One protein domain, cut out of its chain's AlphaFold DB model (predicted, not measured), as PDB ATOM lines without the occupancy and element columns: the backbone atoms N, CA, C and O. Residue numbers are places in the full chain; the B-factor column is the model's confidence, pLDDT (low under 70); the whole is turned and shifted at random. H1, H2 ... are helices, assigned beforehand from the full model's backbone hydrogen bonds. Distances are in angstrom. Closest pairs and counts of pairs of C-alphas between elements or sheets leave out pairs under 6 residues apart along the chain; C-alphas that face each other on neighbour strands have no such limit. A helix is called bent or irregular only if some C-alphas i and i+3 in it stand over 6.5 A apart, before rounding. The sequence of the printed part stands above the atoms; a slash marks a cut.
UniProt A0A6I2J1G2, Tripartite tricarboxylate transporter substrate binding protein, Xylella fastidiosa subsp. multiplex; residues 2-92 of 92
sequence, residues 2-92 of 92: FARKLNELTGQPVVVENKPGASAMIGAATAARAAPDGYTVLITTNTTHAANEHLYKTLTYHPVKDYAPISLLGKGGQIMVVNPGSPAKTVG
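This is residues 2 to 92 of the 92 residues of the protein "Tripartite tricarboxylate transporter substrate binding protein" of Xylella fastidiosa subsp. multiplex (UniProt A0A6I2J1G2). With little regular structure, this is a body of loops round two touching helices, H2 and H3, with H1 set off from both and a long unnamed stretch, residues 56 to 92, of which 83 to 89 stick out. The printed part has 91 residues, 30 of them in three named helices, H1, H2 and H3 in that order: all helix, no named strand. It is loose, with a radius of gyration of the C-alphas of 17.3 A, and spans 53 by 37 by 20 A.

Start at H1, residues 2 to 10; it is apart from H2, residues 22 to 32, and from H3, residues 46 to 55. H2 and H3 touch, closest at the C-alphas of Ala 24 and Thr 48, 6.4 A apart, at a steep tilt of 63 degrees, opposite ways. Every O i to N i+4 pair is within hydrogen-bond range in H1, 5 of 7 in H2 and 3 of 6 in H3.

Find C-alpha 2 at (2.354, -15.333, 27.185); H1 runs 12.0 A from there. H2 runs 15.3 A and is irregular, C-alphas 23 and 26 being 8.0 A apart. H3 runs 12.0 A to C-alpha 55 at (-7.320, -23.988, 0.963), only just irregular, with C-alphas 49 and 52 6.9 A apart.

Asp 37 and Pro 87 have the two C-alphas farthest apart, 54.0 A. Both links are long, and the printed part has no cut. No printed residue is under 70 in pLDDT.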
ATOM      1  N   PHE A   2       2.624 -16.731  27.564       92.44
ATOM      2  CA  PHE A   2       2.354 -15.333  27.185       92.44
ATOM      3  C   PHE A   2       1.290 -14.625  28.034       92.44
ATOM      4  O   PHE A   2       1.567 -13.547  28.539       92.44
ATOM      5  N   ALA A   3       0.125 -15.243  28.261       93.75
ATOM      6  CA  ALA A   3      -0.949 -14.644  29.063       93.75
ATOM      7  C   ALA A   3      -0.489 -14.253  30.479       93.75
ATOM      8  O   ALA A   3      -0.668 -13.114  30.895       93.75
ATOM      9  N   ARG A   4       0.209 -15.163  31.175       94.94
ATOM     10  CA  ARG A   4       0.833 -14.875  32.476       94.94
ATOM     11  C   ARG A   4       1.785 -13.682  32.386       94.94
ATOM     12  O   ARG A   4       1.765 -12.813  33.244       94.94
ATOM     13  N   LYS A   5       2.622 -13.638  31.346       95.00
ATOM     14  CA  LYS A   5       3.637 -12.591  31.231       95.00
ATOM     15  C   LYS A   5       3.039 -11.224  30.897       95.00
ATOM     16  O   LYS A   5       3.506 -10.225  31.422       95.00
ATOM     17  N   LEU A   6       1.971 -11.188  30.106       94.56
ATOM     18  CA  LEU A   6       1.178  -9.981  29.870       94.56
ATOM     19  C   LEU A   6       0.487  -9.497  31.144       94.56
ATOM     20  O   LEU A   6       0.511  -8.302  31.420       94.56
ATOM     21  N   ASN A   7      -0.069 -10.406  31.946       96.31
ATOM     22  CA  ASN A   7      -0.646 -10.047  33.238       96.31
ATOM     23  C   ASN A   7       0.392  -9.393  34.164       96.31
ATOM     24  O   ASN A   7       0.130  -8.326  34.706       96.31
ATOM     25  N   GLU A   8       1.591  -9.966  34.268       97.19
ATOM     26  CA  GLU A   8       2.684  -9.384  35.064       97.19
ATOM     27  C   GLU A   8       3.132  -8.002  34.563       97.19
ATOM     28  O   GLU A   8       3.508  -7.157  35.368       97.19
ATOM     29  N   LEU A   9       3.098  -7.763  33.247       96.00
ATOM     30  CA  LEU A   9       3.519  -6.491  32.647       96.00
ATOM     31  C   LEU A   9       2.452  -5.392  32.731       96.00
ATOM     32  O   LEU A   9       2.794  -4.216  32.794       96.00
ATOM     33  N   THR A  10       1.173  -5.761  32.683       95.06
ATOM     34  CA  THR A  10       0.056  -4.805  32.565       95.06
ATOM     35  C   THR A  10      -0.736  -4.640  33.858       95.06
ATOM     36  O   THR A  10      -1.521  -3.703  33.979       95.06
ATOM     37  N   GLY A  11      -0.597  -5.572  34.804       96.75
ATOM     38  CA  GLY A  11      -1.463  -5.680  35.977       96.75
ATOM     39  C   GLY A  11      -2.896  -6.128  35.656       96.75
ATOM     40  O   GLY A  11      -3.682  -6.335  36.577       96.75
ATOM     41  N   GLN A  12      -3.250  -6.313  34.379       96.44
ATOM     42  CA  GLN A  12      -4.590  -6.709  33.951       96.44
ATOM     43  C   GLN A  12      -4.687  -8.234  33.812       96.44
ATOM     44  O   GLN A  12      -3.798  -8.851  33.213       96.44
ATOM     45  N   PRO A  13      -5.724  -8.894  34.360       96.44
ATOM     46  CA  PRO A  13      -5.948 -10.323  34.152       96.44
ATOM     47  C   PRO A  13      -6.083 -10.666  32.665       96.44
ATOM     48  O   PRO A  13      -6.841 -10.029  31.941       96.44
ATOM     49  N   VAL A  14      -5.378 -11.706  32.216       97.06
ATOM     50  CA  VAL A  14      -5.479 -12.207  30.837       97.06
ATOM     51  C   VAL A  14      -6.154 -13.571  30.853       97.06
ATOM     52  O   VAL A  14      -5.578 -14.550  31.330       97.06
ATOM     53  N   VAL A  15      -7.370 -13.635  30.314       96.81
ATOM     54  CA  VAL A  15      -8.141 -14.876  30.179       96.81
ATOM     55  C   VAL A  15      -7.831 -15.517  28.828       96.81
ATOM     56  O   VAL A  15      -7.877 -14.859  27.793       96.81
ATOM     57  N   VAL A  16      -7.500 -16.809  28.836       97.06
ATOM     58  CA  VAL A  16      -7.270 -17.583  27.609       97.06
ATOM     59  C   VAL A  16      -8.531 -18.361  27.277       97.06
ATOM     60  O   VAL A  16      -8.977 -19.180  28.074       97.06
ATOM     61  N   GLU A  17      -9.067 -18.139  26.080       97.75
ATOM     62  CA  GLU A  17     -10.209 -18.885  25.564       97.75
ATOM     63  C   GLU A  17      -9.802 -19.720  24.343       97.75
ATOM     64  O   GLU A  17      -9.309 -19.202  23.339       97.75
ATOM     65  N   ASN A  18     -10.021 -21.034  24.410       97.44
ATOM     66  CA  ASN A  18      -9.799 -21.930  23.282       97.44
ATOM     67  C   ASN A  18     -11.080 -22.051  22.445       97.44
ATOM     68  O   ASN A  18     -12.040 -22.687  22.867       97.44
ATOM     69  N   LYS A  19     -11.069 -21.498  21.225       97.06
ATOM     70  CA  LYS A  19     -12.160 -21.623  20.238       97.06
ATOM     71  C   LYS A  19     -11.729 -22.459  19.015       97.06
ATOM     72  O   LYS A  19     -11.405 -21.886  17.972       97.06
ATOM     73  N   PRO A  20     -11.658 -23.799  19.129       96.31
ATOM     74  CA  PRO A  20     -11.258 -24.678  18.028       96.31
ATOM     75  C   PRO A  20     -12.374 -24.843  16.981       96.31
ATOM     76  O   PRO A  20     -13.520 -24.472  17.211       96.31
ATOM     77  N   GLY A  21     -12.039 -25.461  15.844       96.12
ATOM     78  CA  GLY A  21     -12.997 -25.834  14.796       96.12
ATOM     79  C   GLY A  21     -12.800 -25.085  13.478       96.12
ATOM     80  O   GLY A  21     -12.188 -24.016  13.443       96.12
ATOM     81  N   ALA A  22     -13.284 -25.691  12.386       96.25
ATOM     82  CA  ALA A  22     -13.181 -25.186  11.012       96.25
ATOM     83  C   ALA A  22     -11.765 -24.690  10.649       96.25
ATOM     84  O   ALA A  22     -11.596 -23.543  10.263       96.25
ATOM     85  N   SER A  23     -10.719 -25.499  10.872       95.88
ATOM     86  CA  SER A  23      -9.315 -25.074  10.681       95.88
ATOM     87  C   SER A  23      -8.973 -23.734  11.359       95.88
ATOM     88  O   SER A  23      -8.310 -22.877  10.777       95.88
ATOM     89  N   ALA A  24      -9.444 -23.558  12.597       96.88
ATOM     90  CA  ALA A  24      -9.307 -22.358  13.425       96.88
ATOM     91  C   ALA A  24     -10.061 -21.103  12.927       96.88
ATOM     92  O   ALA A  24      -9.925 -20.035  13.528       96.88
ATOM     93  N   MET A  25     -10.918 -21.217  11.903       97.62
ATOM     94  CA  MET A  25     -11.714 -20.085  11.416       97.62
ATOM     95  C   MET A  25     -12.712 -19.557  12.454       97.62
ATOM     96  O   MET A  25     -12.990 -18.362  12.461       97.62
ATOM     97  N   ILE A  26     -13.227 -20.407  13.352       97.81
ATOM     98  CA  ILE A  26     -14.180 -19.988  14.398       97.81
ATOM     99  C   ILE A  26     -13.532 -18.969  15.343       97.81
ATOM    100  O   ILE A  26     -14.086 -17.891  15.576       97.81
ATOM    101  N   GLY A  27     -12.342 -19.285  15.857       97.69
ATOM    102  CA  GLY A  27     -11.565 -18.376  16.700       97.69
ATOM    103  C   GLY A  27     -11.167 -17.103  15.956       97.69
ATOM    104  O   GLY A  27     -11.377 -16.005  16.470       97.69
ATOM    105  N   ALA A  28     -10.686 -17.243  14.716       98.12
ATOM    106  CA  ALA A  28     -10.293 -16.109  13.889       98.12
ATOM    107  C   ALA A  28     -11.461 -15.136  13.657       98.12
ATOM    108  O   ALA A  28     -11.354 -13.948  13.961       98.12
ATOM    109  N   ALA A  29     -12.609 -15.645  13.215       97.94
ATOM    110  CA  ALA A  29     -13.790 -14.838  12.937       97.94
ATOM    111  C   ALA A  29     -14.402 -14.211  14.197       97.94
ATOM    112  O   ALA A  29     -14.995 -13.139  14.127       97.94
ATOM    113  N   THR A  30     -14.268 -14.867  15.353       98.19
ATOM    114  CA  THR A  30     -14.708 -14.282  16.625       98.19
ATOM    115  C   THR A  30     -13.854 -13.074  16.997       98.19
ATOM    116  O   THR A  30     -14.407 -12.041  17.355       98.19
ATOM    117  N   ALA A  31     -12.529 -13.171  16.848       97.81
ATOM    118  CA  ALA A  31     -11.629 -12.053  17.119       97.81
ATOM    119  C   ALA A  31     -11.791 -10.906  16.105       97.81
ATOM    120  O   ALA A  31     -11.805  -9.751  16.507       97.81
ATOM    121  N   ALA A  32     -11.986 -11.215  14.818       98.00
ATOM    122  CA  ALA A  32     -12.220 -10.208  13.773       98.00
ATOM    123  C   ALA A  32     -13.492  -9.371  14.008       98.00
ATOM    124  O   ALA A  32     -13.571  -8.225  13.583       98.00
ATOM    125  N   ARG A  33     -14.504  -9.947  14.672       97.81
ATOM    126  CA  ARG A  33     -15.767  -9.267  15.006       97.81
ATOM    127  C   ARG A  33     -15.766  -8.596  16.381       97.81
ATOM    128  O   ARG A  33     -16.777  -8.000  16.749       97.81
ATOM    129  N   ALA A  34     -14.697  -8.740  17.158       98.38
ATOM    130  CA  ALA A  34     -14.606  -8.119  18.470       98.38
ATOM    131  C   ALA A  34     -14.493  -6.592  18.353       98.38
ATOM    132  O   ALA A  34     -14.120  -6.058  17.307       98.38
ATOM    133  N   ALA A  35     -14.805  -5.882  19.439       98.25
ATOM    134  CA  ALA A  35     -14.549  -4.451  19.500       98.25
ATOM    135  C   ALA A  35     -13.036  -4.188  19.318       98.25
ATOM    136  O   ALA A  35     -12.224  -4.878  19.940       98.25
ATOM    137  N   PRO A  36     -12.626  -3.208  18.490       97.06
ATOM    138  CA  PRO A  36     -11.217  -2.881  18.270       97.06
ATOM    139  C   PRO A  36     -10.647  -2.030  19.424       97.06
ATOM    140  O   PRO A  36     -10.070  -0.970  19.203       97.06
ATOM    141  N   ASP A  37     -10.840  -2.479  20.665       97.06
ATOM    142  CA  ASP A  37     -10.461  -1.783  21.906       97.06
ATOM    143  C   ASP A  37      -9.191  -2.352  22.571       97.06
ATOM    144  O   ASP A  37      -8.726  -1.836  23.586       97.06
ATOM    145  N   GLY A  38      -8.617  -3.409  21.989       94.69
ATOM    146  CA  GLY A  38      -7.394  -4.058  22.462       94.69
ATOM    147  C   GLY A  38      -7.593  -5.126  23.543       94.69
ATOM    148  O   GLY A  38      -6.618  -5.784  23.907       94.69
ATOM    149  N   TYR A  39      -8.818  -5.363  24.025       96.31
ATOM    150  CA  TYR A  39      -9.088  -6.386  25.049       96.31
ATOM    151  C   TYR A  39      -9.317  -7.786  24.474       96.31
ATOM    152  O   TYR A  39      -9.230  -8.776  25.200       96.31
ATOM    153  N   THR A  40      -9.560  -7.890  23.165       97.44
ATOM    154  CA  THR A  40      -9.607  -9.171  22.455       97.44
ATOM    155  C   THR A  40      -8.418  -9.286  21.515       97.44
ATOM    156  O   THR A  40      -8.271  -8.507  20.578       97.44
ATOM    157  N   VAL A  41      -7.579 -10.295  21.745       96.25
ATOM    158  CA  VAL A  41      -6.412 -10.585  20.908       96.25
ATOM    159  C   VAL A  41      -6.454 -12.024  20.413       96.25
ATOM    160  O   VAL A  41      -6.853 -12.940  21.132       96.25
ATOM    161  N   LEU A  42      -6.008 -12.228  19.176       97.44
ATOM    162  CA  LEU A  42      -5.912 -13.543  18.556       97.44
ATOM    163  C   LEU A  42      -4.449 -13.975  18.472       97.44
ATOM    164  O   LEU A  42      -3.617 -13.266  17.912       97.44
ATOM    165  N   ILE A  43      -4.144 -15.180  18.956       96.19
ATOM    166  CA  ILE A  43      -2.893 -15.849  18.590       96.19
ATOM    167  C   ILE A  43      -3.066 -16.408  17.181       96.19
ATOM    168  O   ILE A  43      -3.830 -17.349  16.958       96.19
ATOM    169  N   THR A  44      -2.358 -15.809  16.230       95.62
ATOM    170  CA  THR A  44      -2.416 -16.190  14.821       95.62
ATOM    171  C   THR A  44      -1.458 -17.343  14.517       95.62
ATOM    172  O   THR A  44      -0.486 -17.602  15.228       95.62
ATOM    173  N   THR A  45      -1.748 -18.067  13.439       94.62
ATOM    174  CA  THR A  45      -0.924 -19.170  12.922       94.62
ATOM    175  C   THR A  45      -0.822 -19.091  11.402       94.62
ATOM    176  O   THR A  45      -1.653 -18.442  10.759       94.62
ATOM    177  N   ASN A  46       0.132 -19.825  10.813       94.75
ATOM    178  CA  ASN A  46       0.208 -19.993   9.356       94.75
ATOM    179  C   ASN A  46      -1.121 -20.515   8.775       94.75
ATOM    180  O   ASN A  46      -1.567 -20.019   7.748       94.75
ATOM    181  N   THR A  47      -1.811 -21.423   9.474       95.75
ATOM    182  CA  THR A  47      -3.130 -21.913   9.055       95.75
ATOM    183  C   THR A  47      -4.133 -20.771   8.896       95.75
ATOM    184  O   THR A  47      -4.721 -20.611   7.832       95.75
ATOM    185  N   THR A  48      -4.297 -19.940   9.929       96.50
ATOM    186  CA  THR A  48      -5.311 -18.872   9.922       96.50
ATOM    187  C   THR A  48      -4.988 -17.718   8.971       96.50
ATOM    188  O   THR A  48      -5.904 -17.160   8.380       96.50
ATOM    189  N   HIS A  49      -3.718 -17.337   8.824       96.56
ATOM    190  CA  HIS A  49      -3.341 -16.089   8.144       96.56
ATOM    191  C   HIS A  49      -2.628 -16.293   6.800       96.56
ATOM    192  O   HIS A  49      -2.235 -15.308   6.191       96.56
ATOM    193  N   ALA A  50      -2.443 -17.540   6.348       95.31
ATOM    194  CA  ALA A  50      -1.827 -17.829   5.049       95.31
ATOM    195  C   ALA A  50      -2.402 -19.079   4.359       95.31
ATOM    196  O   ALA A  50      -2.661 -19.069   3.165       95.31
ATOM    197  N   ALA A  51      -2.618 -20.186   5.076       96.69
ATOM    198  CA  ALA A  51      -3.069 -21.418   4.423       96.69
ATOM    199  C   ALA A  51      -4.561 -21.365   4.059       96.69
ATOM    200  O   ALA A  51      -4.948 -21.697   2.941       96.69
ATOM    201  N   ASN A  52      -5.417 -20.946   4.996       97.62
ATOM    202  CA  ASN A  52      -6.865 -21.064   4.831       97.62
ATOM    203  C   ASN A  52      -7.413 -20.272   3.628       97.62
ATOM    204  O   ASN A  52      -8.360 -20.737   3.003       97.62
ATOM    205  N   GLU A  53      -6.822 -19.124   3.280       96.62
ATOM    206  CA  GLU A  53      -7.249 -18.319   2.120       96.62
ATOM    207  C   GLU A  53      -7.037 -19.013   0.773       96.62
ATOM    208  O   GLU A  53      -7.739 -18.724  -0.192       96.62
ATOM    209  N   HIS A  54      -6.107 -19.964   0.721       96.69
ATOM    210  CA  HIS A  54      -5.813 -20.748  -0.473       96.69
ATOM    211  C   HIS A  54      -6.414 -22.156  -0.424       96.69
ATOM    212  O   HIS A  54      -6.567 -22.796  -1.462       96.69
ATOM    213  N   LEU A  55      -6.760 -22.649   0.768       97.06
ATOM    214  CA  LEU A  55      -7.320 -23.988   0.963       97.06
ATOM    215  C   LEU A  55      -8.853 -24.013   0.954       97.06
ATOM    216  O   LEU A  55      -9.443 -25.052   0.660       97.06
ATOM    217  N   TYR A  56      -9.509 -22.891   1.262       96.56
ATOM    218  CA  TYR A  56     -10.963 -22.810   1.350       96.56
ATOM    219  C   TYR A  56     -11.527 -21.778   0.380       96.56
ATOM    220  O   TYR A  56     -11.061 -20.648   0.304       96.56
ATOM    221  N   LYS A  57     -12.603 -22.154  -0.324       95.56
ATOM    222  CA  LYS A  57     -13.305 -21.264  -1.268       95.56
ATOM    223  C   LYS A  57     -13.918 -20.034  -0.594       95.56
ATOM    224  O   LYS A  57     -14.155 -19.026  -1.250       95.56
ATOM    225  N   THR A  58     -14.249 -20.143   0.689       94.31
ATOM    226  CA  THR A  58     -14.910 -19.083   1.445       94.31
ATOM    227  C   THR A  58     -14.348 -19.046   2.854       94.31
ATOM    228  O   THR A  58     -14.278 -20.071   3.530       94.31
ATOM    229  N   LEU A  59     -13.974 -17.845   3.285       96.25
ATOM    230  CA  LEU A  59     -13.522 -17.543   4.634       96.25
ATOM    231  C   LEU A  59     -14.574 -16.708   5.359       96.25
ATOM    232  O   LEU A  59     -15.278 -15.905   4.754       96.25
ATOM    233  N   THR A  60     -14.627 -16.856   6.678       96.25
ATOM    234  CA  THR A  60     -15.489 -16.055   7.560       96.25
ATOM    235  C   THR A  60     -14.785 -14.812   8.130       96.25
ATOM    236  O   THR A  60     -15.286 -14.231   9.090       96.25
ATOM    237  N   TYR A  61     -13.608 -14.466   7.600       97.94
ATOM    238  CA  TYR A  61     -12.770 -13.307   7.937       97.94
ATOM    239  C   TYR A  61     -11.772 -13.042   6.794       97.94
ATOM    240  O   TYR A  61     -11.490 -13.939   5.997       97.94
ATOM    241  N   HIS A  62     -11.191 -11.848   6.735       97.50
ATOM    242  CA  HIS A  62     -10.080 -11.511   5.850       97.50
ATOM    243  C   HIS A  62      -8.749 -11.548   6.630       97.50
ATOM    244  O   HIS A  62      -8.561 -10.751   7.547       97.50
ATOM    245  N   PRO A  63      -7.773 -12.403   6.258       95.81
ATOM    246  CA  PRO A  63      -6.575 -12.664   7.072       95.81
ATOM    247  C   PRO A  63      -5.664 -11.445   7.269       95.81
ATOM    248  O   PRO A  63      -4.959 -11.367   8.264       95.81
ATOM    249  N   VAL A  64      -5.672 -10.491   6.331       95.12
ATOM    250  CA  VAL A  64      -4.900  -9.239   6.446       95.12
ATOM    251  C   VAL A  64      -5.748  -8.036   6.881       95.12
ATOM    252  O   VAL A  64      -5.341  -7.302   7.768       95.12
ATOM    253  N   LYS A  65      -6.912  -7.799   6.261       97.12
ATOM    254  CA  LYS A  65      -7.682  -6.557   6.453       97.12
ATOM    255  C   LYS A  65      -8.401  -6.468   7.798       97.12
ATOM    256  O   LYS A  65      -8.596  -5.360   8.281       97.12
ATOM    257  N   ASP A  66      -8.768  -7.601   8.391       98.06
ATOM    258  CA  ASP A  66      -9.578  -7.619   9.614       98.06
ATOM    259  C   ASP A  66      -8.722  -7.600  10.893       98.06
ATOM    260  O   ASP A  66      -9.262  -7.634  11.997       98.06
ATOM    261  N   TYR A  67      -7.389  -7.558  10.769       97.88
ATOM    262  CA  TYR A  67      -6.476  -7.643  11.908       97.88
ATOM    263  C   TYR A  67      -5.382  -6.581  11.858       97.88
ATOM    264  O   TYR A  67      -4.758  -6.341  10.826       97.88
ATOM    265  N   ALA A  68      -5.080  -6.015  13.025       97.69
ATOM    266  CA  ALA A  68      -3.873  -5.234  13.247       97.69
ATOM    267  C   ALA A  68      -2.776  -6.147  13.835       97.69
ATOM    268  O   ALA A  68      -2.975  -6.717  14.912       97.69
ATOM    269  N   PRO A  69      -1.620  -6.325  13.166       96.06
ATOM    270  CA  PRO A  69      -0.539  -7.150  13.698       96.06
ATOM    271  C   PRO A  69       0.107  -6.485  14.920       96.06
ATOM    272  O   PRO A  69       0.446  -5.306  14.885       96.06
ATOM    273  N   ILE A  70       0.312  -7.262  15.989       95.19
ATOM    274  CA  ILE A  70       0.926  -6.777  17.238       95.19
ATOM    275  C   ILE A  70       2.407  -7.162  17.300       95.19
ATOM    276  O   ILE A  70       3.278  -6.302  17.381       95.19
ATOM    277  N   SER A  71       2.709  -8.465  17.292       94.06
ATOM    278  CA  SER A  71       4.083  -8.966  17.390       94.06
ATOM    279  C   SER A  71       4.193 -10.429  16.955       94.06
ATOM    280  O   SER A  71       3.213 -11.176  16.967       94.06
ATOM    281  N   LEU A  72       5.407 -10.848  16.599       94.62
ATOM    282  CA  LEU A  72       5.748 -12.238  16.317       94.62
ATOM    283  C   LEU A  72       6.055 -12.980  17.626       94.62
ATOM    284  O   LEU A  72       6.998 -12.636  18.332       94.62
ATOM    285  N   LEU A  73       5.309 -14.050  17.912       93.25
ATOM    286  CA  LEU A  73       5.531 -14.868  19.113       93.25
ATOM    287  C   LEU A  73       6.648 -15.908  18.949       93.25
ATOM    288  O   LEU A  73       7.293 -16.280  19.926       93.25
ATOM    289  N   GLY A  74       6.867 -16.400  17.729       91.94
ATOM    290  CA  GLY A  74       7.896 -17.395  17.436       91.94
ATOM    291  C   GLY A  74       7.800 -17.947  16.016       91.94
ATOM    292  O   GLY A  74       6.792 -17.772  15.331       91.94
ATOM    293  N   LYS A  75       8.864 -18.624  15.579       90.81
ATOM    294  CA  LYS A  75       8.917 -19.402  14.334       90.81
ATOM    295  C   LYS A  75       9.389 -20.814  14.661       90.81
ATOM    296  O   LYS A  75      10.223 -20.991  15.544       90.81
ATOM    297  N   GLY A  76       8.878 -21.797  13.934       85.94
ATOM    298  CA  GLY A  76       9.297 -23.190  14.045       85.94
ATOM    299  C   GLY A  76       9.267 -23.863  12.680       85.94
ATOM    300  O   GLY A  76       8.479 -23.475  11.816       85.94
ATOM    301  N   GLY A  77      10.146 -24.844  12.484       87.81
ATOM    302  CA  GLY A  77      10.124 -25.702  11.305       87.81
ATOM    303  C   GLY A  77       9.063 -26.793  11.433       87.81
ATOM    304  O   GLY A  77       8.756 -27.242  12.537       87.81
ATOM    305  N   GLN A  78       8.519 -27.232  10.300       90.88
ATOM    306  CA  GLN A  78       7.775 -28.486  10.234       90.88
ATOM    307  C   GLN A  78       8.764 -29.622   9.974       90.88
ATOM    308  O   GLN A  78       9.669 -29.478   9.153       90.88
ATOM    309  N   ILE A  79       8.598 -30.736  10.680       93.00
ATOM    310  CA  ILE A  79       9.433 -31.926  10.516       93.00
ATOM    311  C   ILE A  79       8.572 -33.093  10.046       93.00
ATOM    312  O   ILE A  79       7.463 -33.299  10.538       93.00
ATOM    313  N   MET A  80       9.092 -33.855   9.085       93.19
ATOM    314  CA  MET A  80       8.482 -35.110   8.670       93.19
ATOM    315  C   MET A  80       8.890 -36.193   9.663       93.19
ATOM    316  O   MET A  80      10.076 -36.428   9.883       93.19
ATOM    317  N   VAL A  81       7.902 -36.845  10.264       94.75
ATOM    318  CA  VAL A  81       8.120 -37.939  11.209       94.75
ATOM    319  C   VAL A  81       7.331 -39.142  10.727       94.75
ATOM    320  O   VAL A  81       6.179 -39.014  10.315       94.75
ATOM    321  N   VAL A  82       7.958 -40.312  10.782       95.75
ATOM    322  CA  VAL A  82       7.312 -41.592  10.490       95.75
ATOM    323  C   VAL A  82       7.108 -42.375  11.779       95.75
ATOM    324  O   VAL A  82       7.827 -42.185  12.761       95.75
ATOM    325  N   ASN A  83       6.129 -43.278  11.778       96.38
ATOM    326  CA  ASN A  83       5.988 -44.243  12.862       96.38
ATOM    327  C   ASN A  83       7.305 -45.044  13.030       96.38
ATOM    328  O   ASN A  83       7.899 -45.404  12.011       96.38
ATOM    329  N   PRO A  84       7.751 -45.375  14.260       95.31
ATOM    330  CA  PRO A  84       8.996 -46.122  14.475       95.31
ATOM    331  C   PRO A  84       9.087 -47.463  13.725       95.31
ATOM    332  O   PRO A  84      10.176 -47.864  13.319       95.31
ATOM    333  N   GLY A  85       7.953 -48.137  13.502       96.81
ATOM    334  CA  GLY A  85       7.869 -49.380  12.728       96.81
ATOM    335  C   GLY A  85       7.890 -49.190  11.207       96.81
ATOM    336  O   GLY A  85       7.849 -50.172  10.472       96.81
ATOM    337  N   SER A  86       7.943 -47.951  10.712       96.81
ATOM    338  CA  SER A  86       7.980 -47.668   9.280       96.81
ATOM    339  C   SER A  86       9.267 -48.206   8.634       96.81
ATOM    340  O   SER A  86      10.367 -48.030   9.189       96.81
ATOM    341  N   PRO A  87       9.175 -48.817   7.437       95.06
ATOM    342  CA  PRO A  87      10.352 -49.181   6.658       95.06
ATOM    343  C   PRO A  87      11.079 -47.948   6.096       95.06
ATOM    344  O   PRO A  87      12.259 -48.047   5.772       95.06
ATOM    345  N   ALA A  88      10.422 -46.785   6.011       95.00
ATOM    346  CA  ALA A  88      11.051 -45.550   5.551       95.00
ATOM    347  C   ALA A  88      12.118 -45.079   6.555       95.00
ATOM    348  O   ALA A  88      11.805 -44.806   7.716       95.00
ATOM    349  N   LYS A  89      13.379 -44.998   6.109       92.88
ATOM    350  CA  LYS A  89      14.527 -44.532   6.916       92.88
ATOM    351  C   LYS A  89      15.065 -43.168   6.490       92.88
ATOM    352  O   LYS A  89      15.752 -42.520   7.272       92.88
ATOM    353  N   THR A  90      14.735 -42.728   5.282       92.75
ATOM    354  CA  THR A  90      15.121 -41.435   4.713       92.75
ATOM    355  C   THR A  90      13.924 -40.829   3.982       92.75
ATOM    356  O   THR A  90      12.934 -41.513   3.719       92.75
ATOM    357  N   VAL A  91      13.999 -39.531   3.688       90.00
ATOM    358  CA  VAL A  91      12.987 -38.813   2.889       90.00
ATOM    359  C   VAL A  91      13.069 -39.146   1.390       90.00
ATOM    360  O   VAL A  91      12.117 -38.887   0.657       90.00
ATOM    361  N   GLY A  92      14.197 -39.720   0.965       77.19
ATOM    362  CA  GLY A  92      14.624 -39.965  -0.412       77.19
ATOM    363  C   GLY A  92      16.142 -39.946  -0.473       77.19
ATOM    364  O   GLY A  92      16.726 -39.149   0.296       77.19
TER     365      GLY A  92